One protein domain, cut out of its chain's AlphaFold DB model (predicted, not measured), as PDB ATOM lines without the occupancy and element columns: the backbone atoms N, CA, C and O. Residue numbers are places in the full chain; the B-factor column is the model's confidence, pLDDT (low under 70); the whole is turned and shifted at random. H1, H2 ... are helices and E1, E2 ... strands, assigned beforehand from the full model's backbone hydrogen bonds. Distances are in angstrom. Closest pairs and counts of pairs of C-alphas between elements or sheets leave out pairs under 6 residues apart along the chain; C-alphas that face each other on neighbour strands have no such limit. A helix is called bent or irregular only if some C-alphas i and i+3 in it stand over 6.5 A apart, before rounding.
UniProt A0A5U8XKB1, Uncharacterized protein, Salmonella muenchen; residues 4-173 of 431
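AT A GLANCE: This is residues 4 to 173 of the 431 residues of an uncharacterized protein of Salmonella muenchen (UniProt A0A5U8XKB1). An elongated domain is built along helix H3, the longest helix and the element nearest the mean of the C-alphas, with H5 packed on its later part, running opposite ways, and the small hairpin E4 and E5 at its beginning. A three-stranded antiparallel sheet, E1 E2 E3, makes one end of the long axis, with H2 grazing it; H4 and the loop of residues 137 to 152 lie toward the other end. The printed part has 170 residues with six named helices and five named strands, in the order H1 H2 E1 E2 E3 E4 E5 H3 H4 H5 H6; the class is mixed, helices and strands, and under half of the residues, 82 of 170, are in named elements. The whole is compact, with a radius of gyration of the C-alphas of 17.5 A, and spans 54 by 32 by 30 A.

HOW THE PARTS SIT: H1, residues 4 to 12, is close but not clearly touching to H3, residues 99 to 113: the closest C-alphas, those of Cys 11 and Trp 106, are 7.6 A apart, at a shallow tilt of 16 degrees, the same way. H2, residues 19 to 24, is apart from H1. With residues 20 to 24, H2 only grazes the sheet of E1, residues 42 to 45, E2, residues 48 to 53, and E3, residues 61 to 64; the C-alphas of Ser 24 and Leu 42, the closest of H2 and E1, are 6.1 A apart. This sheet is a meander, each strand the antiparallel neighbour of the one before, with E1 and E3 as edge strands. In the hairpin E1 and E2, N 43 and O 50 are 2.9 A apart, within hydrogen-bond range; in the hairpin E2 and E3, N 51 and O 63 are also 2.9 A apart. E4, residues 80 to 83, and E5, residues 95 to 98, form another antiparallel hairpin, with N 81 and O 97 at 2.8 A. The closest C-alphas of E4 and H3, those of Ile 81 and Ala 99, are 6.3 A apart. H4, residues 126 to 136, is close but not clearly touching to H3, with C-alphas 108 and 126 closest at 7.8 A. H5, residues 153 to 164, touches H3 through residues 107 to 113 of H3 alone, at a shallow tilt of 24 degrees, opposite ways; the closest C-alphas, those of Val 108 and Gly 162, are 4.3 A apart. H6, residues 167 to 173, only just touches H2, with 3 pairs of C-alphas within 8 A, the closest those of Met 23 and Met 169 at 6.4 A. Every O i to N i+4 pair is within hydrogen-bond range in H1, H2 and H5, against 8 of 11 in H3, 4 of 7 in H4 and 1 of 3 in H6, where 2 of 4 O i to N i+3 pairs are.

IN THESE COORDINATES: H1 begins at C-alpha 4, at (-19.812, 13.839, 3.505), and is 12.4 A long; H2 is 8.5 A. E2 is 15.3 A long, E1 9.6 A, E3 9.8 A, E4 9.6 A and E5 9.9 A. H3 runs 20.6 A from C-alpha 99 at (-12.770, 19.391, 2.022). H4 is 16.1 A, H5 16.7 A and H6 9.9 A, ending at C-alpha 173, at (-7.962, 27.003, 7.104). H4 and H6 are irregular: C-alphas 128 and 131 are 7.2 A apart, and C-alphas 168 and 171 are 7.1 A apart.

THE WHOLE: The two C-alphas farthest apart, those of Asp 46 and Lys 144, are 55.7 A apart. The printed part has no cut. The long links are H2 to E1, E3 to E4, E4 to E5, H3 to H4 and H4 to H5. Mean pLDDT of the printed part is 90.3; residues 56 to 59 and 123 to 124 are under 70.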
ATOM      1  N   LEU A   4     -20.002  13.536   4.930       93.81
ATOM      2  CA  LEU A   4     -19.812  13.839   3.505       93.81
ATOM      3  C   LEU A   4     -21.127  14.256   2.833       93.81
ATOM      4  O   LEU A   4     -21.166  15.266   2.131       93.81
ATOM      5  N   HIS A   5     -22.211  13.522   3.089       94.06
ATOM      6  CA  HIS A   5     -23.541  13.859   2.586       94.06
ATOM      7  C   HIS A   5     -23.992  15.223   3.108       94.06
ATOM      8  O   HIS A   5     -24.562  16.000   2.344       94.06
ATOM      9  N   TYR A   6     -23.673  15.553   4.364       95.38
ATOM     10  CA  TYR A   6     -23.906  16.885   4.913       95.38
ATOM     11  C   TYR A   6     -23.189  17.972   4.110       95.38
ATOM     12  O   TYR A   6     -23.825  18.946   3.709       95.38
ATOM     13  N   LEU A   7     -21.891  17.804   3.835       95.81
ATOM     14  CA  LEU A   7     -21.120  18.802   3.093       95.81
ATOM     15  C   LEU A   7     -21.705  19.043   1.695       95.81
ATOM     16  O   LEU A   7     -21.891  20.193   1.296       95.81
ATOM     17  N   ILE A   8     -22.042  17.969   0.977       95.75
ATOM     18  CA  ILE A   8     -22.621  18.041  -0.370       95.75
ATOM     19  C   ILE A   8     -24.006  18.706  -0.329       95.75
ATOM     20  O   ILE A   8     -24.270  19.636  -1.093       95.75
ATOM     21  N   ALA A   9     -24.883  18.291   0.592       95.12
ATOM     22  CA  ALA A   9     -26.229  18.845   0.729       95.12
ATOM     23  C   ALA A   9     -26.213  20.333   1.126       95.12
ATOM     24  O   ALA A   9     -26.929  21.148   0.536       95.12
ATOM     25  N   ALA A  10     -25.345  20.715   2.063       95.50
ATOM     26  CA  ALA A  10     -25.149  22.102   2.473       95.50
ATOM     27  C   ALA A  10     -24.603  22.966   1.325       95.50
ATOM     28  O   ALA A  10     -25.019  24.112   1.130       95.50
ATOM     29  N   CYS A  11     -23.689  22.425   0.519       96.19
ATOM     30  CA  CYS A  11     -23.168  23.141  -0.632       96.19
ATOM     31  C   CYS A  11     -24.231  23.348  -1.724       96.19
ATOM     32  O   CYS A  11     -24.383  24.464  -2.233       96.19
ATOM     33  N   ASN A  12     -25.018  22.313  -2.019       94.50
ATOM     34  CA  ASN A  12     -26.117  22.375  -2.981       94.50
ATOM     35  C   ASN A  12     -27.254  23.308  -2.530       94.50
ATOM     36  O   ASN A  12     -27.873  23.959  -3.367       94.50
ATOM     37  N   SER A  13     -27.478  23.464  -1.220       93.44
ATOM     38  CA  SER A  13     -28.419  24.452  -0.662       93.44
ATOM     39  C   SER A  13     -27.855  25.880  -0.584       93.44
ATOM     40  O   SER A  13     -28.499  26.791  -0.057       93.44
ATOM     41  N   HIS A  14     -26.652  26.107  -1.121       94.50
ATOM     42  CA  HIS A  14     -25.936  27.383  -1.097       94.50
ATOM     43  C   HIS A  14     -25.549  27.891   0.303       94.50
ATOM     44  O   HIS A  14     -25.332  29.098   0.479       94.50
ATOM     45  N   ALA A  15     -25.393  27.006   1.296       94.69
ATOM     46  CA  ALA A  15     -24.899  27.386   2.623       94.69
ATOM     47  C   ALA A  15     -23.505  28.041   2.555       94.69
ATOM     48  O   ALA A  15     -23.236  29.006   3.273       94.69
ATOM     49  N   TRP A  16     -22.675  27.634   1.584       94.38
ATOM     50  CA  TRP A  16     -21.368  28.231   1.282       94.38
ATOM     51  C   TRP A  16     -21.409  29.728   0.960       94.38
ATOM     52  O   TRP A  16     -20.359  30.355   0.922       94.38
ATOM     53  N   LYS A  17     -22.563  30.360   0.726       94.25
ATOM     54  CA  LYS A  17     -22.639  31.826   0.575       94.25
ATOM     55  C   LYS A  17     -22.485  32.567   1.908       94.25
ATOM     56  O   LYS A  17     -22.171  33.753   1.906       94.25
ATOM     57  N   ARG A  18     -22.707  31.894   3.040       92.56
ATOM     58  CA  ARG A  18     -22.693  32.493   4.380       92.56
ATOM     59  C   ARG A  18     -21.321  32.315   5.026       92.56
ATOM     60  O   ARG A  18     -20.863  31.191   5.209       92.56
ATOM     61  N   LEU A  19     -20.682  33.418   5.421       90.31
ATOM     62  CA  LEU A  19     -19.381  33.372   6.098       90.31
ATOM     63  C   LEU A  19     -19.438  32.590   7.418       90.31
ATOM     64  O   LEU A  19     -18.494  31.876   7.733       90.31
ATOM     65  N   THR A  20     -20.549  32.684   8.157       90.56
ATOM     66  CA  THR A  20     -20.771  31.908   9.386       90.56
ATOM     67  C   THR A  20     -20.603  30.417   9.121       90.56
ATOM     68  O   THR A  20     -19.739  29.794   9.723       90.56
ATOM     69  N   TRP A  21     -21.323  29.881   8.133       93.56
ATOM     70  CA  TRP A  21     -21.218  28.480   7.730       93.56
ATOM     71  C   TRP A  21     -19.799  28.101   7.282       93.56
ATOM     72  O   TRP A  21     -19.254  27.106   7.753       93.56
ATOM     73  N   ARG A  22     -19.161  28.928   6.437       92.88
ATOM     74  CA  ARG A  22     -17.780  28.699   5.961       92.88
ATOM     75  C   ARG A  22     -16.765  28.582   7.100       92.88
ATOM     76  O   ARG A  22     -15.809  27.826   6.986       92.88
ATOM     77  N   MET A  23     -16.939  29.361   8.165       90.88
ATOM     78  CA  MET A  23     -16.069  29.296   9.339       90.88
ATOM     79  C   MET A  23     -16.390  28.067  10.191       90.88
ATOM     80  O   MET A  23     -15.474  27.389  10.649       90.88
ATOM     81  N   SER A  24     -17.672  27.754  10.373       91.75
ATOM     82  CA  SER A  24     -18.127  26.662  11.235       91.75
ATOM     83  C   SER A  24     -17.729  25.264  10.761       91.75
ATOM     84  O   SER A  24     -17.583  24.369  11.583       91.75
ATOM     85  N   ILE A  25     -17.536  25.050   9.457       93.31
ATOM     86  CA  ILE A  25     -17.124  23.731   8.939       93.31
ATOM     87  C   ILE A  25     -15.685  23.346   9.320       93.31
ATOM     88  O   ILE A  25     -15.384  22.158   9.398       93.31
ATOM     89  N   PHE A  26     -14.815  24.329   9.573       91.88
ATOM     90  CA  PHE A  26     -13.386  24.134   9.866       91.88
ATOM     91  C   PHE A  26     -13.006  24.568  11.289       91.88
ATOM     92  O   PHE A  26     -11.829  24.742  11.576       91.88
ATOM     93  N   ASN A  27     -13.977  24.831  12.169       89.25
ATOM     94  CA  ASN A  27     -13.716  25.209  13.559       89.25
ATOM     95  C   ASN A  27     -14.769  24.607  14.481       89.25
ATOM     96  O   ASN A  27     -15.945  24.538  14.127       89.25
ATOM     97  N   VAL A  28     -14.373  24.307  15.714       89.19
ATOM     98  CA  VAL A  28     -15.328  24.088  16.803       89.19
ATOM     99  C   VAL A  28     -15.948  25.436  17.173       89.19
ATOM    100  O   VAL A  28     -15.261  26.348  17.635       89.19
ATOM    101  N   CYS A  29     -17.251  25.592  16.945       86.69
ATOM    102  CA  CYS A  29     -17.944  26.861  17.161       86.69
ATOM    103  C   CYS A  29     -19.327  26.690  17.794       86.69
ATOM    104  O   CYS A  29     -20.042  25.726  17.534       86.69
ATOM    105  N   ARG A  30     -19.753  27.692  18.564       89.81
ATOM    106  CA  ARG A  30     -21.130  27.799  19.051       89.81
ATOM    107  C   ARG A  30     -21.912  28.749  18.155       89.81
ATOM    108  O   ARG A  30     -21.451  29.861  17.889       89.81
ATOM    109  N   PHE A  31     -23.085  28.319  17.707       89.50
ATOM    110  CA  PHE A  31     -23.965  29.174  16.924       89.50
ATOM    111  C   PHE A  31     -24.471  30.346  17.789       89.50
ATOM    112  O   PHE A  31     -24.777  30.135  18.967       89.50
ATOM    113  N   PRO A  32     -24.535  31.584  17.260       87.62
ATOM    114  CA  PRO A  32     -24.964  32.742  18.040       87.62
ATOM    115  C   PRO A  32     -26.412  32.611  18.531       87.62
ATOM    116  O   PRO A  32     -27.304  32.313  17.748       87.62
ATOM    117  N   GLU A  33     -26.664  32.914  19.807       84.25
ATOM    118  CA  GLU A  33     -28.002  32.782  20.416       84.25
ATOM    119  C   GLU A  33     -29.019  33.812  19.901       84.25
ATOM    120  O   GLU A  33     -30.217  33.556  19.895       84.25
ATOM    121  N   ASN A  34     -28.544  34.973  19.438       87.62
ATOM    122  CA  ASN A  34     -29.387  36.090  18.991       87.62
ATOM    123  C   ASN A  34     -29.690  36.066  17.484       87.62
ATOM    124  O   ASN A  34     -30.102  37.082  16.925       87.62
ATOM    125  N   VAL A  35     -29.404  34.958  16.800       88.12
ATOM    126  CA  VAL A  35     -29.565  34.833  15.349       88.12
ATOM    127  C   VAL A  35     -30.418  33.611  15.056       88.12
ATOM    128  O   VAL A  35     -30.161  32.535  15.587       88.12
ATOM    129  N   GLU A  36     -31.416  33.765  14.189       89.50
ATOM    130  CA  GLU A  36     -32.199  32.629  13.712       89.50
ATOM    131  C   GLU A  36     -31.343  31.753  12.781       89.50
ATOM    132  O   GLU A  36     -30.809  32.260  11.781       89.50
ATOM    133  N   PRO A  37     -31.177  30.455  13.090       90.31
ATOM    134  CA  PRO A  37     -30.423  29.538  12.248       90.31
ATOM    135  C   PRO A  37     -31.135  29.291  10.915       90.31
ATOM    136  O   PRO A  37     -32.361  29.249  10.821       90.31
ATOM    137  N   LYS A  38     -30.344  29.115   9.856       91.31
ATOM    138  CA  LYS A  38     -30.819  28.751   8.516       91.31
ATOM    139  C   LYS A  38     -30.476  27.300   8.223       91.31
ATOM    140  O   LYS A  38     -29.552  26.749   8.812       91.31
ATOM    141  N   ALA A  39     -31.185  26.697   7.268       92.00
ATOM    142  CA  ALA A  39     -30.927  25.324   6.839       92.00
ATOM    143  C   ALA A  39     -29.424  25.074   6.620       92.00
ATOM    144  O   ALA A  39     -28.754  25.853   5.929       92.00
ATOM    145  N   TYR A  40     -28.927  23.987   7.211       93.81
ATOM    146  CA  TYR A  40     -27.529  23.546   7.219       93.81
ATOM    147  C   TYR A  40     -26.539  24.403   8.015       93.81
ATOM    148  O   TYR A  40     -25.349  24.095   7.983       93.81
ATOM    149  N   ASP A  41     -26.960  25.438   8.747       93.69
ATOM    150  CA  ASP A  41     -26.063  26.095   9.706       93.69
ATOM    151  C   ASP A  41     -25.568  25.092  10.761       93.69
ATOM    152  O   ASP A  41     -26.228  24.089  11.017       93.69
ATOM    153  N   LEU A  42     -24.387  25.341  11.334       93.75
ATOM    154  CA  LEU A  42     -23.708  24.422  12.251       93.75
ATOM    155  C   LEU A  42     -23.664  24.961  13.674       93.75
ATOM    156  O   LEU A  42     -23.402  26.144  13.895       93.75
ATOM    157  N   ASN A  43     -23.826  24.056  14.632       93.69
ATOM    158  CA  ASN A  43     -23.640  24.317  16.049       93.69
ATOM    159  C   ASN A  43     -22.996  23.107  16.726       93.69
ATOM    160  O   ASN A  43     -23.371  21.972  16.449       93.69
ATOM    161  N   PHE A  44     -22.056  23.337  17.637       92.69
ATOM    162  CA  PHE A  44     -21.461  22.270  18.434       92.69
ATOM    163  C   PHE A  44     -22.174  22.196  19.785       92.69
ATOM    164  O   PHE A  44     -22.021  23.079  20.629       92.69
ATOM    165  N   ILE A  45     -22.968  21.143  19.976       91.69
ATOM    166  CA  ILE A  45     -23.720  20.875  21.208       91.69
ATOM    167  C   ILE A  45     -23.019  19.719  21.914       91.69
ATOM    168  O   ILE A  45     -22.800  18.669  21.312       91.69
ATOM    169  N   ASP A  46     -22.596  19.946  23.159       88.75
ATOM    170  CA  ASP A  46     -21.787  19.003  23.943       88.75
ATOM    171  C   ASP A  46     -20.532  18.496  23.206       88.75
ATOM    172  O   ASP A  46     -20.123  17.343  23.353       88.75
ATOM    173  N   GLY A  47     -19.923  19.368  22.393       86.50
ATOM    174  CA  GLY A  47     -18.725  19.059  21.609       86.50
ATOM    175  C   GLY A  47     -18.989  18.260  20.331       86.50
ATOM    176  O   GLY A  47     -18.037  17.907  19.642       86.50
ATOM    177  N   ILE A  48     -20.248  17.971  19.988       92.25
ATOM    178  CA  ILE A  48     -20.623  17.218  18.785       92.25
ATOM    179  C   ILE A  48     -21.243  18.174  17.755       92.25
ATOM    180  O   ILE A  48     -22.129  18.962  18.110       92.25
ATOM    181  N   PRO A  49     -20.831  18.120  16.477       93.56
ATOM    182  CA  PRO A  49     -21.407  18.959  15.436       93.56
ATOM    183  C   PRO A  49     -22.846  18.542  15.112       93.56
ATOM    184  O   PRO A  49     -23.135  17.388  14.789       93.56
ATOM    185  N   HIS A  50     -23.741  19.520  15.172       94.38
ATOM    186  CA  HIS A  50     -25.134  19.427  14.763       94.38
ATOM    187  C   HIS A  50     -25.395  20.419  13.635       94.38
ATOM    188  O   HIS A  50     -24.839  21.522  13.635       94.38
ATOM    189  N   PHE A  51     -26.267  20.057  12.701       94.31
ATOM    190  CA  PHE A  51     -26.754  20.974  11.680       94.31
ATOM    191  C   PHE A  51     -28.210  21.352  11.922       94.31
ATOM    192  O   PHE A  51     -28.974  20.579  12.498       94.31
ATOM    193  N   TRP A  52     -28.591  22.547  11.485       93.94
ATOM    194  CA  TRP A  52     -29.980  22.978  11.512       93.94
ATOM    195  C   TRP A  52     -30.738  22.324  10.359       93.94
ATOM    196  O   TRP A  52     -30.571  22.712   9.194       93.94
ATOM    197  N   ASN A  53     -31.531  21.305  10.678       90.81
ATOM    198  CA  ASN A  53     -32.419  20.656   9.731       90.81
ATOM    199  C   ASN A  53     -33.725  21.457   9.640       90.81
ATOM    200  O   ASN A  53     -34.268  21.874  10.661       90.81
ATOM    201  N   VAL A  54     -34.197  21.708   8.421       84.56
ATOM    202  CA  VAL A  54     -35.471  22.381   8.148       84.56
ATOM    203  C   VAL A  54     -36.227  21.496   7.169       84.56
ATOM    204  O   VAL A  54     -36.042  21.617   5.959       84.56
ATOM    205  N   ASP A  55     -37.046  20.594   7.701       76.38
ATOM    206  CA  ASP A  55     -38.008  19.841   6.896       76.38
ATOM    207  C   ASP A  55     -39.222  20.726   6.580       76.38
ATOM    208  O   ASP A  55     -39.590  21.569   7.403       76.38
ATOM    209  N   GLU A  56     -39.860  20.512   5.419       60.84
ATOM    210  CA  GLU A  56     -40.989  21.317   4.901       60.84
ATOM    211  C   GLU A  56     -42.153  21.482   5.905       60.84
ATOM    212  O   GLU A  56     -42.871  22.477   5.840       60.84
ATOM    213  N   ASP A  57     -42.276  20.571   6.879       61.91
ATOM    214  CA  ASP A  57     -43.343  20.535   7.889       61.91
ATOM    215  C   ASP A  57     -42.880  20.840   9.335       61.91
ATOM    216  O   ASP A  57     -43.662  20.701  10.281       61.91
ATOM    217  N   SER A  58     -41.621  21.242   9.558       61.91
ATOM    218  CA  SER A  58     -41.050  21.411  10.908       61.91
ATOM    219  C   SER A  58     -40.592  22.844  11.214       61.91
ATOM    220  O   SER A  58     -40.148  23.580  10.337       61.91
ATOM    221  N   LEU A  59     -40.621  23.230  12.498       69.94
ATOM    222  CA  LEU A  59     -40.045  24.494  13.006       69.94
ATOM    223  C   LEU A  59     -38.496  24.511  13.000       69.94
ATOM    224  O   LEU A  59     -37.890  25.459  13.499       69.94
ATOM    225  N   GLY A  60     -37.869  23.481  12.427       82.62
ATOM    226  CA  GLY A  60     -36.432  23.250  12.408       82.62
ATOM    227  C   GLY A  60     -35.867  22.747  13.739       82.62
ATOM    228  O   GLY A  60     -36.344  23.091  14.822       82.62
ATOM    229  N   ASN A  61     -34.849  21.891  13.669       91.00
ATOM    230  CA  ASN A  61     -34.168  21.347  14.842       91.00
ATOM    231  C   ASN A  61     -32.682  21.076  14.574       91.00
ATOM    232  O   ASN A  61     -32.250  20.862  13.444       91.00
ATOM    233  N   TRP A  62     -31.887  21.070  15.646       92.31
ATOM    234  CA  TRP A  62     -30.484  20.661  15.592       92.31
ATOM    235  C   TRP A  62     -30.389  19.133  15.518       92.31
ATOM    236  O   TRP A  62     -30.751  18.445  16.472       92.31
ATOM    237  N   GLU A  63     -29.876  18.602  14.409       93.94
ATOM    238  CA  GLU A  63     -29.646  17.168  14.204       93.94
ATOM    239  C   GLU A  63     -28.143  16.861  14.212       93.94
ATOM    240  O   GLU A  63     -27.352  17.550  13.568       93.94
ATOM    241  N   ALA A  64     -27.736  15.822  14.946       93.75
ATOM    242  CA  ALA A  64     -26.338  15.416  15.037       93.75
ATOM    243  C   ALA A  64     -25.810  14.876  13.697       93.75
ATOM    244  O   ALA A  64     -26.468  14.088  13.010       93.75
ATOM    245  N   ILE A  65     -24.577  15.249  13.352       93.81
ATOM    246  CA  ILE A  65     -23.877  14.698  12.189       93.81
ATOM    247  C   ILE A  65     -23.166  13.405  12.601       93.81
ATOM    248  O   ILE A  65     -22.347  13.383  13.523       93.81
ATOM    249  N   ALA A  66     -23.468  12.315  11.899       91.75
ATOM    250  CA  ALA A  66     -22.878  11.007  12.150       91.75
ATOM    251  C   ALA A  66     -21.424  10.924  11.647       91.75
ATOM    252  O   ALA A  66     -21.050  11.569  10.667       91.75
ATOM    253  N   GLY A  67     -20.616  10.078  12.297       85.50
ATOM    254  CA  GLY A  67     -19.210   9.860  11.929       85.50
ATOM    255  C   GLY A  67     -18.260  10.968  12.392       85.50
ATOM    256  O   GLY A  67     -17.171  11.107  11.843       85.50
ATOM    257  N   THR A  68     -18.672  11.762  13.381       89.06
ATOM    258  CA  THR A  68     -17.877  12.852  13.952       89.06
ATOM    259  C   THR A  68     -17.270  12.458  15.292       89.06
ATOM    260  O   THR A  68     -17.732  11.528  15.960       89.06
ATOM    261  N   LYS A  69     -16.200  13.151  15.679       88.69
ATOM    262  CA  LYS A  69     -15.566  12.996  16.985       88.69
ATOM    263  C   LYS A  69     -15.890  14.200  17.855       88.69
ATOM    264  O   LYS A  69     -16.066  15.309  17.359       88.69
ATOM    265  N   LYS A  70     -15.984  13.951  19.158       91.06
ATOM    266  CA  LYS A  70     -16.260  14.990  20.144       91.06
ATOM    267  C   LYS A  70     -15.067  15.945  20.251       91.06
ATOM    268  O   LYS A  70     -13.934  15.480  20.297       91.06
ATOM    269  N   ASP A  71     -15.356  17.240  20.345       88.69
ATOM    270  CA  ASP A  71     -14.392  18.332  20.534       88.69
ATOM    271  C   ASP A  71     -13.366  18.480  19.387       88.69
ATOM    272  O   ASP A  71     -12.367  19.180  19.537       88.69
ATOM    273  N   GLU A  72     -13.631  17.868  18.226       88.81
ATOM    274  CA  GLU A  72     -12.862  18.038  16.985       88.81
ATOM    275  C   GLU A  72     -13.686  18.827  15.956       88.81
ATOM    276  O   GLU A  72     -14.919  18.820  15.990       88.81
ATOM    277  N   GLU A  73     -13.023  19.527  15.031       89.50
ATOM    278  CA  GLU A  73     -13.702  20.261  13.962       89.50
ATOM    279  C   GLU A  73     -14.497  19.319  13.050       89.50
ATOM    280  O   GLU A  73     -14.191  18.130  12.926       89.50
ATOM    281  N   LEU A  74     -15.514  19.854  12.359       93.12
ATOM    282  CA  LEU A  74     -16.288  19.023  11.445       93.12
ATOM    283  C   LEU A  74     -15.396  18.497  10.325       93.12
ATOM    284  O   LEU A  74     -15.463  17.304  10.099       93.12
ATOM    285  N   PHE A  75     -14.572  19.321   9.672       91.81
ATOM    286  CA  PHE A  75     -13.573  18.912   8.675       91.81
ATOM    287  C   PHE A  75     -12.212  19.546   8.953       91.81
ATOM    288  O   PHE A  75     -12.145  20.691   9.402       91.81
ATOM    289  N   TRP A  76     -11.136  18.859   8.563       88.50
ATOM    290  CA  TRP A  76      -9.855  19.526   8.302       88.50
ATOM    291  C   TRP A  76      -9.793  19.979   6.834       88.50
ATOM    292  O   TRP A  76     -10.266  19.250   5.957       88.50
ATOM    293  N   PRO A  77      -9.241  21.162   6.509       88.56
ATOM    294  CA  PRO A  77      -9.189  21.645   5.125       88.56
ATOM    295  C   PRO A  77      -8.487  20.677   4.159       88.56
ATOM    296  O   PRO A  77      -8.877  20.574   2.991       88.56
ATOM    297  N   GLU A  78      -7.479  19.955   4.644       86.50
ATOM    298  CA  GLU A  78      -6.682  18.962   3.921       86.50
ATOM    299  C   GLU A  78      -7.296  17.556   3.953       86.50
ATOM    300  O   GLU A  78      -6.788  16.664   3.280       86.50
ATOM    301  N   GLU A  79      -8.378  17.345   4.708       89.00
ATOM    302  CA  GLU A  79      -9.036  16.045   4.804       89.00
ATOM    303  C   GLU A  79      -9.517  15.583   3.432       89.00
ATOM    304  O   GLU A  79     -10.307  16.270   2.774       89.00
ATOM    305  N   GLU A  80      -9.036  14.414   3.014       92.88
ATOM    306  CA  GLU A  80      -9.420  13.804   1.752       92.88
ATOM    307  C   GLU A  80     -10.863  13.302   1.807       92.88
ATOM    308  O   GLU A  80     -11.264  12.544   2.690       92.88
ATOM    309  N   ILE A  81     -11.638  13.709   0.812       94.56
ATOM    310  CA  ILE A  81     -13.013  13.295   0.587       94.56
ATOM    311  C   ILE A  81     -13.137  12.730  -0.828       94.56
ATOM    312  O   ILE A  81     -12.616  13.285  -1.798       94.56
ATOM    313  N   ALA A  82     -13.842  11.609  -0.949       95.31
ATOM    314  CA  ALA A  82     -14.159  11.005  -2.236       95.31
ATOM    315  C   ALA A  82     -15.512  11.538  -2.716       95.31
ATOM    316  O   ALA A  82     -16.546  11.189  -2.148       95.31
ATOM    317  N   ILE A  83     -15.500  12.378  -3.751       95.25
ATOM    318  CA  ILE A  83     -16.712  12.917  -4.376       95.25
ATOM    319  C   ILE A  83     -16.971  12.225  -5.713       95.25
ATOM    320  O   ILE A  83     -16.040  11.845  -6.429       95.25
ATOM    321  N   LYS A  84     -18.245  12.046  -6.048       95.19
ATOM    322  CA  LYS A  84     -18.700  11.390  -7.273       95.19
ATOM    323  C   LYS A  84     -19.064  12.399  -8.353       95.19
ATOM    324  O   LYS A  84     -19.325  13.575  -8.080       95.19
ATOM    325  N   ALA A  85     -19.139  11.923  -9.591       94.12
ATOM    326  CA  ALA A  85     -19.742  12.689 -10.676       94.12
ATOM    327  C   ALA A  85     -21.153  13.171 -10.275       94.12
ATOM    328  O   ALA A  85     -21.995  12.379  -9.855       94.12
ATOM    329  N   GLY A  86     -21.408  14.476 -10.407       91.56
ATOM    330  CA  GLY A  86     -22.670  15.109 -10.001       91.56
ATOM    331  C   GLY A  86     -22.713  15.687  -8.579       91.56
ATOM    332  O   GLY A  86     -23.564  16.538  -8.328       91.56
ATOM    333  N   ASP A  87     -21.775  15.349  -7.684       93.88
ATOM    334  CA  ASP A  87     -21.708  15.939  -6.327       93.88
ATOM    335  C   ASP A  87     -21.271  17.421  -6.335       93.88
ATOM    336  O   ASP A  87     -21.348  18.126  -5.325       93.88
ATOM    337  N   TYR A  88     -20.800  17.907  -7.483       95.19
ATOM    338  CA  TYR A  88     -20.526  19.309  -7.776       95.19
ATOM    339  C   TYR A  88     -21.033  19.637  -9.192       95.19
ATOM    340  O   TYR A  88     -20.794  18.851 -10.117       95.19
ATOM    341  N   PRO A  89     -21.689  20.791  -9.418       93.31
ATOM    342  CA  PRO A  89     -22.166  21.167 -10.746       93.31
ATOM    343  C   PRO A  89     -21.032  21.250 -11.779       93.31
ATOM    344  O   PRO A  89     -20.118  22.060 -11.652       93.31
ATOM    345  N   GLY A  90     -21.107  20.438 -12.836       86.19
ATOM    346  CA  GLY A  90     -20.076  20.376 -13.882       86.19
ATOM    347  C   GLY A  90     -18.922  19.404 -13.595       86.19
ATOM    348  O   GLY A  90     -17.989  19.329 -14.395       86.19
ATOM    349  N   LEU A  91     -18.973  18.641 -12.496       93.44
ATOM    350  CA  LEU A  91     -18.045  17.539 -12.237       93.44
ATOM    351  C   LEU A  91     -18.543  16.246 -12.903       93.44
ATOM    352  O   LEU A  91     -19.555  15.677 -12.498       93.44
ATOM    353  N   ASN A  92     -17.793  15.764 -13.896       91.62
ATOM    354  CA  ASN A  92     -18.195  14.637 -14.750       91.62
ATOM    355  C   ASN A  92     -17.498  13.308 -14.412       91.62
ATOM    356  O   ASN A  92     -17.662  12.330 -15.140       91.62
ATOM    357  N   LYS A  93     -16.677  13.270 -13.359       94.00
ATOM    358  CA  LYS A  93     -15.943  12.073 -12.941       94.00
ATOM    359  C   LYS A  93     -15.811  12.008 -11.427       94.00
ATOM    360  O   LYS A  93     -15.855  13.038 -10.757       94.00
ATOM    361  N   ASP A  94     -15.574  10.802 -10.937       95.81
ATOM    362  CA  ASP A  94     -15.232  10.561  -9.542       95.81
ATOM    363  C   ASP A  94     -13.803  11.045  -9.259       95.81
ATOM    364  O   ASP A  94     -12.910  10.957 -10.110       95.81
ATOM    365  N   LEU A  95     -13.604  11.599  -8.067       94.88
ATOM    366  CA  LEU A  95     -12.416  12.363  -7.706       94.88
ATOM    367  C   LEU A  95     -12.195  12.302  -6.191       94.88
ATOM    368  O   LEU A  95     -13.128  12.466  -5.410       94.88
ATOM    369  N   ILE A  96     -10.938  12.142  -5.779       94.75
ATOM    370  CA  ILE A  96     -10.512  12.402  -4.401       94.75
ATOM    371  C   ILE A  96      -9.998  13.839  -4.337       94.75
ATOM    372  O   ILE A  96      -9.083  14.213  -5.069       94.75
ATOM    373  N   THR A  97     -10.605  14.655  -3.484       94.31
ATOM    374  CA  THR A  97     -10.242  16.064  -3.267       94.31
ATOM    375  C   THR A  97     -10.158  16.350  -1.773       94.31
ATOM    376  O   THR A  97     -10.492  15.488  -0.972       94.31
ATOM    377  N   SER A  98      -9.744  17.553  -1.376       92.38
ATOM    378  CA  SER A  98      -9.809  17.962   0.030       92.38
ATOM    379  C   SER A  98     -11.105  18.715   0.341       92.38
ATOM    380  O   SER A  98     -11.657  19.402  -0.529       92.38
ATOM    381  N   ALA A  99     -11.584  18.646   1.585       92.94
ATOM    382  CA  ALA A  99     -12.770  19.391   2.022       92.94
ATOM    383  C   ALA A  99     -12.627  20.910   1.787       92.94
ATOM    384  O   ALA A  99     -13.543  21.562   1.276       92.94
ATOM    385  N   GLY A 100     -11.442  21.466   2.065       91.81
ATOM    386  CA  GLY A 100     -11.097  22.861   1.788       91.81
ATOM    387  C   GLY A 100     -11.185  23.210   0.302       91.81
ATOM    388  O   GLY A 100     -11.807  24.208  -0.066       91.81
ATOM    389  N   ARG A 101     -10.625  22.365  -0.575       92.81
ATOM    390  CA  ARG A 101     -10.664  22.569  -2.032       92.81
ATOM    391  C   ARG A 101     -12.078  22.454  -2.591       92.81
ATOM    392  O   ARG A 101     -12.442  23.231  -3.475       92.81
ATOM    393  N   TYR A 102     -12.886  21.531  -2.074       95.44
ATOM    394  CA  TYR A 102     -14.290  21.398  -2.458       95.44
ATOM    395  C   TYR A 102     -15.076  22.680  -2.178       95.44
ATOM    396  O   TYR A 102     -15.680  23.243  -3.092       95.44
ATOM    397  N   VAL A 103     -14.992  23.209  -0.957       95.25
ATOM    398  CA  VAL A 103     -15.676  24.457  -0.587       95.25
ATOM    399  C   VAL A 103     -15.105  25.657  -1.347       95.25
ATOM    400  O   VAL A 103     -15.861  26.512  -1.812       95.25
ATOM    401  N   ALA A 104     -13.788  25.713  -1.551       94.31
ATOM    402  CA  ALA A 104     -13.157  26.792  -2.305       94.31
ATOM    403  C   ALA A 104     -13.594  26.820  -3.781       94.31
ATOM    404  O   ALA A 104     -13.786  27.902  -4.331       94.31
ATOM    405  N   ASN A 105     -13.832  25.664  -4.414       96.06
ATOM    406  CA  ASN A 105     -14.387  25.607  -5.772       96.06
ATOM    407  C   ASN A 105     -15.791  26.227  -5.849       96.06
ATOM    408  O   ASN A 105     -16.072  26.973  -6.785       96.06
ATOM    409  N   TRP A 106     -16.645  26.014  -4.845       96.75
ATOM    410  CA  TRP A 106     -17.947  26.686  -4.777       96.75
ATOM    411  C   TRP A 106     -17.817  28.212  -4.667       96.75
ATOM    412  O   TRP A 106     -18.512  28.947  -5.371       96.75
ATOM    413  N   ILE A 107     -16.909  28.687  -3.809       95.25
ATOM    414  CA  ILE A 107     -16.708  30.119  -3.530       95.25
ATOM    415  C   ILE A 107     -16.039  30.849  -4.701       95.25
ATOM    416  O   ILE A 107     -16.386  31.993  -4.982       95.25
ATOM    417  N   VAL A 108     -15.068  30.217  -5.364       95.38
ATOM    418  CA  VAL A 108     -14.239  30.871  -6.386       95.38
ATOM    419  C   VAL A 108     -14.728  30.558  -7.791       95.38
ATOM    420  O   VAL A 108     -14.898  31.480  -8.579       95.38
ATOM    421  N   VAL A 109     -14.968  29.287  -8.122       95.31
ATOM    422  CA  VAL A 109     -15.307  28.861  -9.490       95.31
ATOM    423  C   VAL A 109     -16.812  28.958  -9.712       95.31
ATOM    424  O   VAL A 109     -17.262  29.761 -10.527       95.31
ATOM    425  N   TYR A 110     -17.611  28.211  -8.948       96.00
ATOM    426  CA  TYR A 110     -19.053  28.159  -9.182       96.00
ATOM    427  C   TYR A 110     -19.725  29.527  -9.013       96.00
ATOM    428  O   TYR A 110     -20.518  29.935  -9.859       96.00
ATOM    429  N   PHE A 111     -19.376  30.268  -7.957       95.19
ATOM    430  CA  PHE A 111     -19.881  31.624  -7.730       95.19
ATOM    431  C   PHE A 111     -19.609  32.580  -8.899       95.19
ATOM    432  O   PHE A 111     -20.459  33.410  -9.214       95.19
ATOM    433  N   SER A 112     -18.430  32.490  -9.521       94.38
ATOM    434  CA  SER A 112     -17.980  33.482 -10.501       94.38
ATOM    435  C   SER A 112     -18.371  33.151 -11.934       94.38
ATOM    436  O   SER A 112     -18.777  34.038 -12.685       94.38
ATOM    437  N   VAL A 113     -18.237  31.883 -12.321       93.38
ATOM    438  CA  VAL A 113     -18.367  31.429 -13.711       93.38
ATOM    439  C   VAL A 113     -19.348  30.266 -13.870       93.38
ATOM    440  O   VAL A 113     -19.627  29.849 -14.999       93.38
ATOM    441  N   GLY A 114     -19.904  29.743 -12.772       92.81
ATOM    442  CA  GLY A 114     -20.750  28.552 -12.781       92.81
ATOM    443  C   GLY A 114     -19.977  27.339 -13.294       92.81
ATOM    444  O   GLY A 114     -18.926  26.996 -12.763       92.81
ATOM    445  N   THR A 115     -20.484  26.717 -14.356       93.00
ATOM    446  CA  THR A 115     -19.898  25.528 -14.997       93.00
ATOM    447  C   THR A 115     -18.981  25.852 -16.184       93.00
ATOM    448  O   THR A 115     -18.544  24.941 -16.882       93.00
ATOM    449  N   ARG A 116     -18.689  27.137 -16.453       92.25
ATOM    450  CA  ARG A 116     -17.890  27.566 -17.627       92.25
ATOM    451  C   ARG A 116     -16.392  27.285 -17.493       92.25
ATOM    452  O   ARG A 116     -15.683  27.308 -18.505       92.25
ATOM    453  N   LEU A 117     -15.916  27.066 -16.267       91.94
ATOM    454  CA  LEU A 117     -14.581  26.551 -15.966       91.94
ATOM    455  C   LEU A 117     -14.706  25.193 -15.271       91.94
ATOM    456  O   LEU A 117     -15.674  24.975 -14.535       91.94
ATOM    457  N   PRO A 118     -13.739  24.287 -15.487       92.38
ATOM    458  CA  PRO A 118     -13.739  22.998 -14.816       92.38
ATOM    459  C   PRO A 118     -13.507  23.166 -13.311       92.38
ATOM    460  O   PRO A 118     -12.935  24.160 -12.864       92.38
ATOM    461  N   TYR A 119     -13.907  22.156 -12.539       94.19
ATOM    462  CA  TYR A 119     -13.495  22.024 -11.144       94.19
ATOM    463  C   TYR A 119     -11.961  22.015 -11.052       94.19
ATOM    464  O   TYR A 119     -11.286  21.347 -11.842       94.19
ATOM    465  N   LEU A 120     -11.403  22.738 -10.083       92.75
ATOM    466  CA  LEU A 120      -9.972  22.709  -9.807       92.75
ATOM    467  C   LEU A 120      -9.642  21.446  -9.018       92.75
ATOM    468  O   LEU A 120      -9.801  21.430  -7.800       92.75
ATOM    469  N   GLU A 121      -9.209  20.403  -9.722       90.62
ATOM    470  CA  GLU A 121      -8.859  19.100  -9.138       90.62
ATOM    471  C   GLU A 121      -7.527  19.148  -8.385       90.62
ATOM    472  O   GLU A 121      -7.426  18.703  -7.240       90.62
ATOM    473  N   ASP A 122      -6.522  19.739  -9.029       78.69
ATOM    474  CA  ASP A 122      -5.157  19.853  -8.535       78.69
ATOM    475  C   ASP A 122      -4.590  21.244  -8.842       78.69
ATOM    476  O   ASP A 122      -5.002  21.922  -9.788       78.69
ATOM    477  N   GLY A 123      -3.651  21.685  -8.014       69.62
ATOM    478  CA  GLY A 123      -3.035  23.000  -8.087       69.62
ATOM    479  C   GLY A 123      -2.922  23.677  -6.728       69.62
ATOM    480  O   GLY A 123      -3.687  23.435  -5.792       69.62
ATOM    481  N   THR A 124      -1.943  24.574  -6.630       68.81
ATOM    482  CA  THR A 124      -1.688  25.382  -5.429       68.81
ATOM    483  C   THR A 124      -2.536  26.653  -5.378       68.81
ATOM    484  O   THR A 124      -2.602  27.300  -4.336       68.81
ATOM    485  N   SER A 125      -3.159  27.051  -6.494       83.69
ATOM    486  CA  SER A 125      -3.918  28.296  -6.603       83.69
ATOM    487  C   SER A 125      -4.912  28.267  -7.764       83.69
ATOM    488  O   SER A 125      -4.617  27.724  -8.827       83.69
ATOM    489  N   PHE A 126      -6.043  28.954  -7.607       90.00
ATOM    490  CA  PHE A 126      -7.010  29.201  -8.684       90.00
ATOM    491  C   PHE A 126      -6.466  30.108  -9.802       90.00
ATOM    492  O   PHE A 126      -7.072  30.194 -10.866       90.00
ATOM    493  N   LEU A 127      -5.300  30.739  -9.614       88.56
ATOM    494  CA  LEU A 127      -4.631  31.527 -10.658       88.56
ATOM    495  C   LEU A 127      -4.232  30.702 -11.893       88.56
ATOM    496  O   LEU A 127      -3.923  31.277 -12.932       88.56
ATOM    497  N   VAL A 128      -4.302  29.367 -11.839       90.31
ATOM    498  CA  VAL A 128      -4.164  28.523 -13.039       90.31
ATOM    499  C   VAL A 128      -5.166  28.898 -14.140       90.31
ATOM    500  O   VAL A 128      -4.841  28.772 -15.320       90.31
ATOM    501  N   TYR A 129      -6.336  29.433 -13.769       91.69
ATOM    502  CA  TYR A 129      -7.357  29.880 -14.713       91.69
ATOM    503  C   TYR A 129      -7.120  31.285 -15.274       91.69
ATOM    504  O   TYR A 129      -7.846  31.685 -16.173       91.69
ATOM    505  N   GLU A 130      -6.119  32.042 -14.809       89.44
ATOM    506  CA  GLU A 130      -5.904  33.439 -15.223       89.44
ATOM    507  C   GLU A 130      -5.786  33.582 -16.749       89.44
ATOM    508  O   GLU A 130      -6.485  34.387 -17.364       89.44
ATOM    509  N   ASN A 131      -4.956  32.745 -17.383       87.38
ATOM    510  CA  ASN A 131      -4.762  32.775 -18.837       87.38
ATOM    511  C   ASN A 131      -6.024  32.360 -19.606       87.38
ATOM    512  O   ASN A 131      -6.285  32.862 -20.699       87.38
ATOM    513  N   GLU A 132      -6.795  31.423 -19.059       90.06
ATOM    514  CA  GLU A 132      -8.022  30.945 -19.686       90.06
ATOM    515  C   GLU A 132      -9.134  31.991 -19.571       90.06
ATOM    516  O   GLU A 132      -9.743  32.342 -20.580       90.06
ATOM    517  N   LEU A 133      -9.324  32.564 -18.378       90.94
ATOM    518  CA  LEU A 133     -10.231  33.680 -18.129       90.94
ATOM    519  C   LEU A 133      -9.904  34.850 -19.057       90.94
ATOM    520  O   LEU A 133     -10.790  35.331 -19.750       90.94
ATOM    521  N   TYR A 134      -8.636  35.263 -19.128       86.88
ATOM    522  CA  TYR A 134      -8.222  36.380 -19.976       86.88
ATOM    523  C   TYR A 134      -8.432  36.101 -21.469       86.88
ATOM    524  O   TYR A 134      -8.887  36.974 -22.200       86.88
ATOM    525  N   SER A 135      -8.115  34.890 -21.940       87.06
ATOM    526  CA  SER A 135      -8.197  34.571 -23.372       87.06
ATOM    527  C   SER A 135      -9.627  34.346 -23.874       87.06
ATOM    528  O   SER A 135      -9.907  34.622 -25.038       87.06
ATOM    529  N   ARG A 136     -10.530  33.860 -23.012       91.00
ATOM    530  CA  ARG A 136     -11.943  33.603 -23.337       91.00
ATOM    531  C   ARG A 136     -12.874  34.766 -22.981       91.00
ATOM    532  O   ARG A 136     -14.015  34.764 -23.441       91.00
ATOM    533  N   CYS A 137     -12.439  35.717 -22.150       92.19
ATOM    534  CA  CYS A 137     -13.257  36.869 -21.777       92.19
ATOM    535  C   CYS A 137     -13.465  37.799 -22.973       92.19
ATOM    536  O   CYS A 137     -12.520  38.170 -23.667       92.19
ATOM    537  N   LEU A 138     -14.716  38.194 -23.188       91.25
ATOM    538  CA  LEU A 138     -15.069  39.238 -24.142       91.25
ATOM    539  C   LEU A 138     -14.528  40.597 -23.685       91.25
ATOM    540  O   LEU A 138     -14.353  40.833 -22.486       91.25
ATOM    541  N   GLU A 139     -14.286  41.489 -24.646       86.25
ATOM    542  CA  GLU A 139     -13.767  42.834 -24.381       86.25
ATOM    543  C   GLU A 139     -14.808  43.675 -23.636       86.25
ATOM    544  O   GLU A 139     -14.509  44.251 -22.588       86.25
ATOM    545  N   TYR A 140     -16.059  43.656 -24.109       87.69
ATOM    546  CA  TYR A 140     -17.175  44.325 -23.454       87.69
ATOM    547  C   TYR A 140     -18.224  43.325 -22.975       87.69
ATOM    548  O   TYR A 140     -18.532  42.323 -23.620       87.69
ATOM    549  N   GLY A 141     -18.846  43.625 -21.832       84.25
ATOM    550  CA  GLY A 141     -19.909  42.784 -21.271       84.25
ATOM    551  C   GLY A 141     -21.147  42.668 -22.166       84.25
ATOM    552  O   GLY A 141     -21.914  41.724 -22.002       84.25
ATOM    553  N   THR A 142     -21.323  43.595 -23.108       86.38
ATOM    554  CA  THR A 142     -22.422  43.637 -24.083       86.38
ATOM    555  C   THR A 142     -22.123  42.896 -25.381       86.38
ATOM    556  O   THR A 142     -23.025  42.744 -26.201       86.38
ATOM    557  N   ASP A 143     -20.887  42.441 -25.589       86.94
ATOM    558  CA  ASP A 143     -20.529  41.698 -26.793       86.94
ATOM    559  C   ASP A 143     -21.228  40.333 -26.790       86.94
ATOM    560  O   ASP A 143     -21.344  39.693 -25.740       86.94
ATOM    561  N   LYS A 144     -21.695  39.882 -27.962       86.88
ATOM    562  CA  LYS A 144     -22.361  38.577 -28.164       86.88
ATOM    563  C   LYS A 144     -23.399  38.263 -27.072       86.88
ATOM    564  O   LYS A 144     -23.197  37.343 -26.272       86.88
ATOM    565  N   PRO A 145     -24.469  39.064 -26.938       85.19
ATOM    566  CA  PRO A 145     -25.454  38.903 -25.866       85.19
ATOM    567  C   PRO A 145     -26.157  37.534 -25.877       85.19
ATOM    568  O   PRO A 145     -26.585  37.060 -24.830       85.19
ATOM    569  N   GLU A 146     -26.248  36.892 -27.038       89.69
ATOM    570  CA  GLU A 146     -26.817  35.559 -27.246       89.69
ATOM    571  C   GLU A 146     -25.939  34.407 -26.734       89.69
ATOM    572  O   GLU A 146     -26.449  33.319 -26.472       89.69
ATOM    573  N   ASP A 147     -24.630  34.630 -26.577       88.88
ATOM    574  CA  ASP A 147     -23.700  33.610 -26.101       88.88
ATOM    575  C   ASP A 147     -23.726  33.552 -24.567       88.88
ATOM    576  O   ASP A 147     -23.109  34.364 -23.861       88.88
ATOM    577  N   THR A 148     -24.479  32.589 -24.036       82.88
ATOM    578  CA  THR A 148     -24.585  32.358 -22.594       82.88
ATOM    579  C   THR A 148     -23.329  31.718 -22.010       82.88
ATOM    580  O   THR A 148     -23.098  31.854 -20.812       82.88
ATOM    581  N   GLU A 149     -22.489  31.069 -22.817       87.88
ATOM    582  CA  GLU A 149     -21.269  30.391 -22.357       87.88
ATOM    583  C   GLU A 149     -20.037  31.306 -22.380       87.88
ATOM    584  O   GLU A 149     -19.016  31.000 -21.753       87.88
ATOM    585  N   ALA A 150     -20.139  32.460 -23.042       90.06
ATOM    586  CA  ALA A 150     -19.087  33.460 -23.063       90.06
ATOM    587  C   ALA A 150     -18.715  33.954 -21.656       90.06
ATOM    588  O   ALA A 150     -19.558  34.281 -20.810       90.06
ATOM    589  N   LEU A 151     -17.408  34.080 -21.425       93.25
ATOM    590  CA  LEU A 151     -16.889  34.766 -20.252       93.25
ATOM    591  C   LEU A 151     -16.962  36.278 -20.472       93.25
ATOM    592  O   LEU A 151     -16.668  36.785 -21.552       93.25
ATOM    593  N   ARG A 152     -17.376  37.001 -19.433       92.62
ATOM    594  CA  ARG A 152     -17.646  38.439 -19.468       92.62
ATOM    595  C   ARG A 152     -16.829  39.117 -18.369       92.62
ATOM    596  O   ARG A 152     -16.518  38.456 -17.372       92.62
ATOM    597  N   PRO A 153     -16.556  40.428 -18.472       93.56
ATOM    598  CA  PRO A 153     -15.810  41.151 -17.441       93.56
ATOM    599  C   PRO A 153     -16.411  41.022 -16.029       93.56
ATOM    600  O   PRO A 153     -15.676  40.948 -15.048       93.56
ATOM    601  N   SER A 154     -17.740  40.912 -15.912       93.12
ATOM    602  CA  SER A 154     -18.427  40.669 -14.633       93.12
ATOM    603  C   SER A 154     -18.056  39.329 -13.992       93.12
ATOM    604  O   SER A 154     -17.909  39.266 -12.774       93.12
ATOM    605  N   HIS A 155     -17.856  38.275 -14.789       94.56
ATOM    606  CA  HIS A 155     -17.413  36.970 -14.292       94.56
ATOM    607  C   HIS A 155     -15.981  37.045 -13.745       94.56
ATOM    608  O   HIS A 155     -15.690  36.479 -12.696       94.56
ATOM    609  N   VAL A 156     -15.097  37.805 -14.404       94.12
ATOM    610  CA  VAL A 156     -13.726  38.041 -13.917       94.12
ATOM    611  C   VAL A 156     -13.746  38.828 -12.604       94.12
ATOM    612  O   VAL A 156     -13.059  38.458 -11.654       94.12
ATOM    613  N   ALA A 157     -14.579  39.868 -12.505       94.12
ATOM    614  CA  ALA A 157     -14.759  40.613 -11.259       94.12
ATOM    615  C   ALA A 157     -15.288  39.716 -10.125       94.12
ATOM    616  O   ALA A 157     -14.766  39.757  -9.012       94.12
ATOM    617  N   ALA A 158     -16.270  38.855 -10.413       94.94
ATOM    618  CA  ALA A 158     -16.798  37.889  -9.452       94.94
ATOM    619  C   ALA A 158     -15.752  36.840  -9.037       94.94
ATOM    620  O   ALA A 158     -15.722  36.438  -7.879       94.94
ATOM    621  N   PHE A 159     -14.861  36.430  -9.944       95.62
ATOM    622  CA  PHE A 159     -13.753  35.521  -9.638       95.62
ATOM    623  C   PHE A 159     -12.754  36.165  -8.669       95.62
ATOM    624  O   PHE A 159     -12.381  35.556  -7.666       95.62
ATOM    625  N   ILE A 160     -12.380  37.427  -8.907       94.06
ATOM    626  CA  ILE A 160     -11.524  38.206  -7.995       94.06
ATOM    627  C   ILE A 160     -12.210  38.401  -6.634       94.06
ATOM    628  O   ILE A 160     -11.560  38.286  -5.589       94.06
ATOM    629  N   GLN A 161     -13.525  38.646  -6.624       94.19
ATOM    630  CA  GLN A 161     -14.295  38.704  -5.383       94.19
ATOM    631  C   GLN A 161     -14.255  37.359  -4.652       94.19
ATOM    632  O   GLN A 161     -13.923  37.335  -3.474       94.19
ATOM    633  N   GLY A 162     -14.509  36.242  -5.340       93.56
ATOM    634  CA  GLY A 162     -14.444  34.899  -4.762       93.56
ATOM    635  C   GLY A 162     -13.082  34.588  -4.135       93.56
ATOM    636  O   GLY A 162     -13.021  34.038  -3.039       93.56
ATOM    637  N   LEU A 163     -11.980  35.012  -4.764       92.94
ATOM    638  CA  LEU A 163     -10.645  34.925  -4.159       92.94
ATOM    639  C   LEU A 163     -10.532  35.760  -2.877       92.94
ATOM    640  O   LEU A 163      -9.982  35.301  -1.877       92.94
ATOM    641  N   SER A 164     -11.070  36.980  -2.893       92.25
ATOM    642  CA  SER A 164     -11.043  37.887  -1.740       92.25
ATOM    643  C   SER A 164     -11.852  37.336  -0.561       92.25
ATOM    644  O   SER A 164     -11.418  37.457   0.586       92.25
ATOM    645  N   GLU A 165     -12.963  36.652  -0.843       91.31
ATOM    646  CA  GLU A 165     -13.839  35.971   0.121       91.31
ATOM    647  C   GLU A 165     -13.164  34.816   0.880       91.31
ATOM    648  O   GLU A 165     -13.662  34.408   1.930       91.31
ATOM    649  N   LEU A 166     -12.026  34.302   0.397       90.25
ATOM    650  CA  LEU A 166     -11.221  33.322   1.134       90.25
ATOM    651  C   LEU A 166     -10.391  33.971   2.254       90.25
ATOM    652  O   LEU A 166     -10.043  33.305   3.226       90.25
ATOM    653  N   SER A 167     -10.096  35.273   2.166       88.81
ATOM    654  CA  SER A 167      -9.214  35.968   3.122       88.81
ATOM    655  C   SER A 167      -9.711  35.916   4.577       88.81
ATOM    656  O   SER A 167      -8.907  35.647   5.472       88.81
ATOM    657  N   PRO A 168     -11.013  36.121   4.870       88.00
ATOM    658  CA  PRO A 168     -11.534  35.975   6.229       88.00
ATOM    659  C   PRO A 168     -11.377  34.553   6.788       88.00
ATOM    660  O   PRO A 168     -11.252  34.386   8.002       88.00
ATOM    661  N   MET A 169     -11.341  33.541   5.914       88.19
ATOM    662  CA  MET A 169     -11.222  32.135   6.297       88.19
ATOM    663  C   MET A 169      -9.795  31.733   6.671       88.19
ATOM    664  O   MET A 169      -9.624  30.678   7.271       88.19
ATOM    665  N   CYS A 170      -8.770  32.549   6.391       84.12
ATOM    666  CA  CYS A 170      -7.369  32.191   6.650       84.12
ATOM    667  C   CYS A 170      -7.105  31.726   8.090       84.12
ATOM    668  O   CYS A 170      -6.279  30.846   8.301       84.12
ATOM    669  N   LYS A 171      -7.822  32.276   9.079       78.62
ATOM    670  CA  LYS A 171      -7.690  31.861  10.486       78.62
ATOM    671  C   LYS A 171      -8.154  30.423  10.735       78.62
ATOM    672  O   LYS A 171      -7.617  29.779  11.623       78.62
ATOM    673  N   ALA A 172      -9.146  29.972   9.972       80.81
ATOM    674  CA  ALA A 172      -9.749  28.649  10.064       80.81
ATOM    675  C   ALA A 172      -8.974  27.598   9.264       80.81
ATOM    676  O   ALA A 172      -8.837  26.469   9.702       80.81
ATOM    677  N   ILE A 173      -8.499  27.971   8.073       82.75
ATOM    678  CA  ILE A 173      -7.962  27.003   7.104       82.75
ATOM    679  C   ILE A 173      -6.434  26.940   7.061       82.75
ATOM    680  O   ILE A 173      -5.883  26.040   6.451       82.75
TER     681      ILE A 173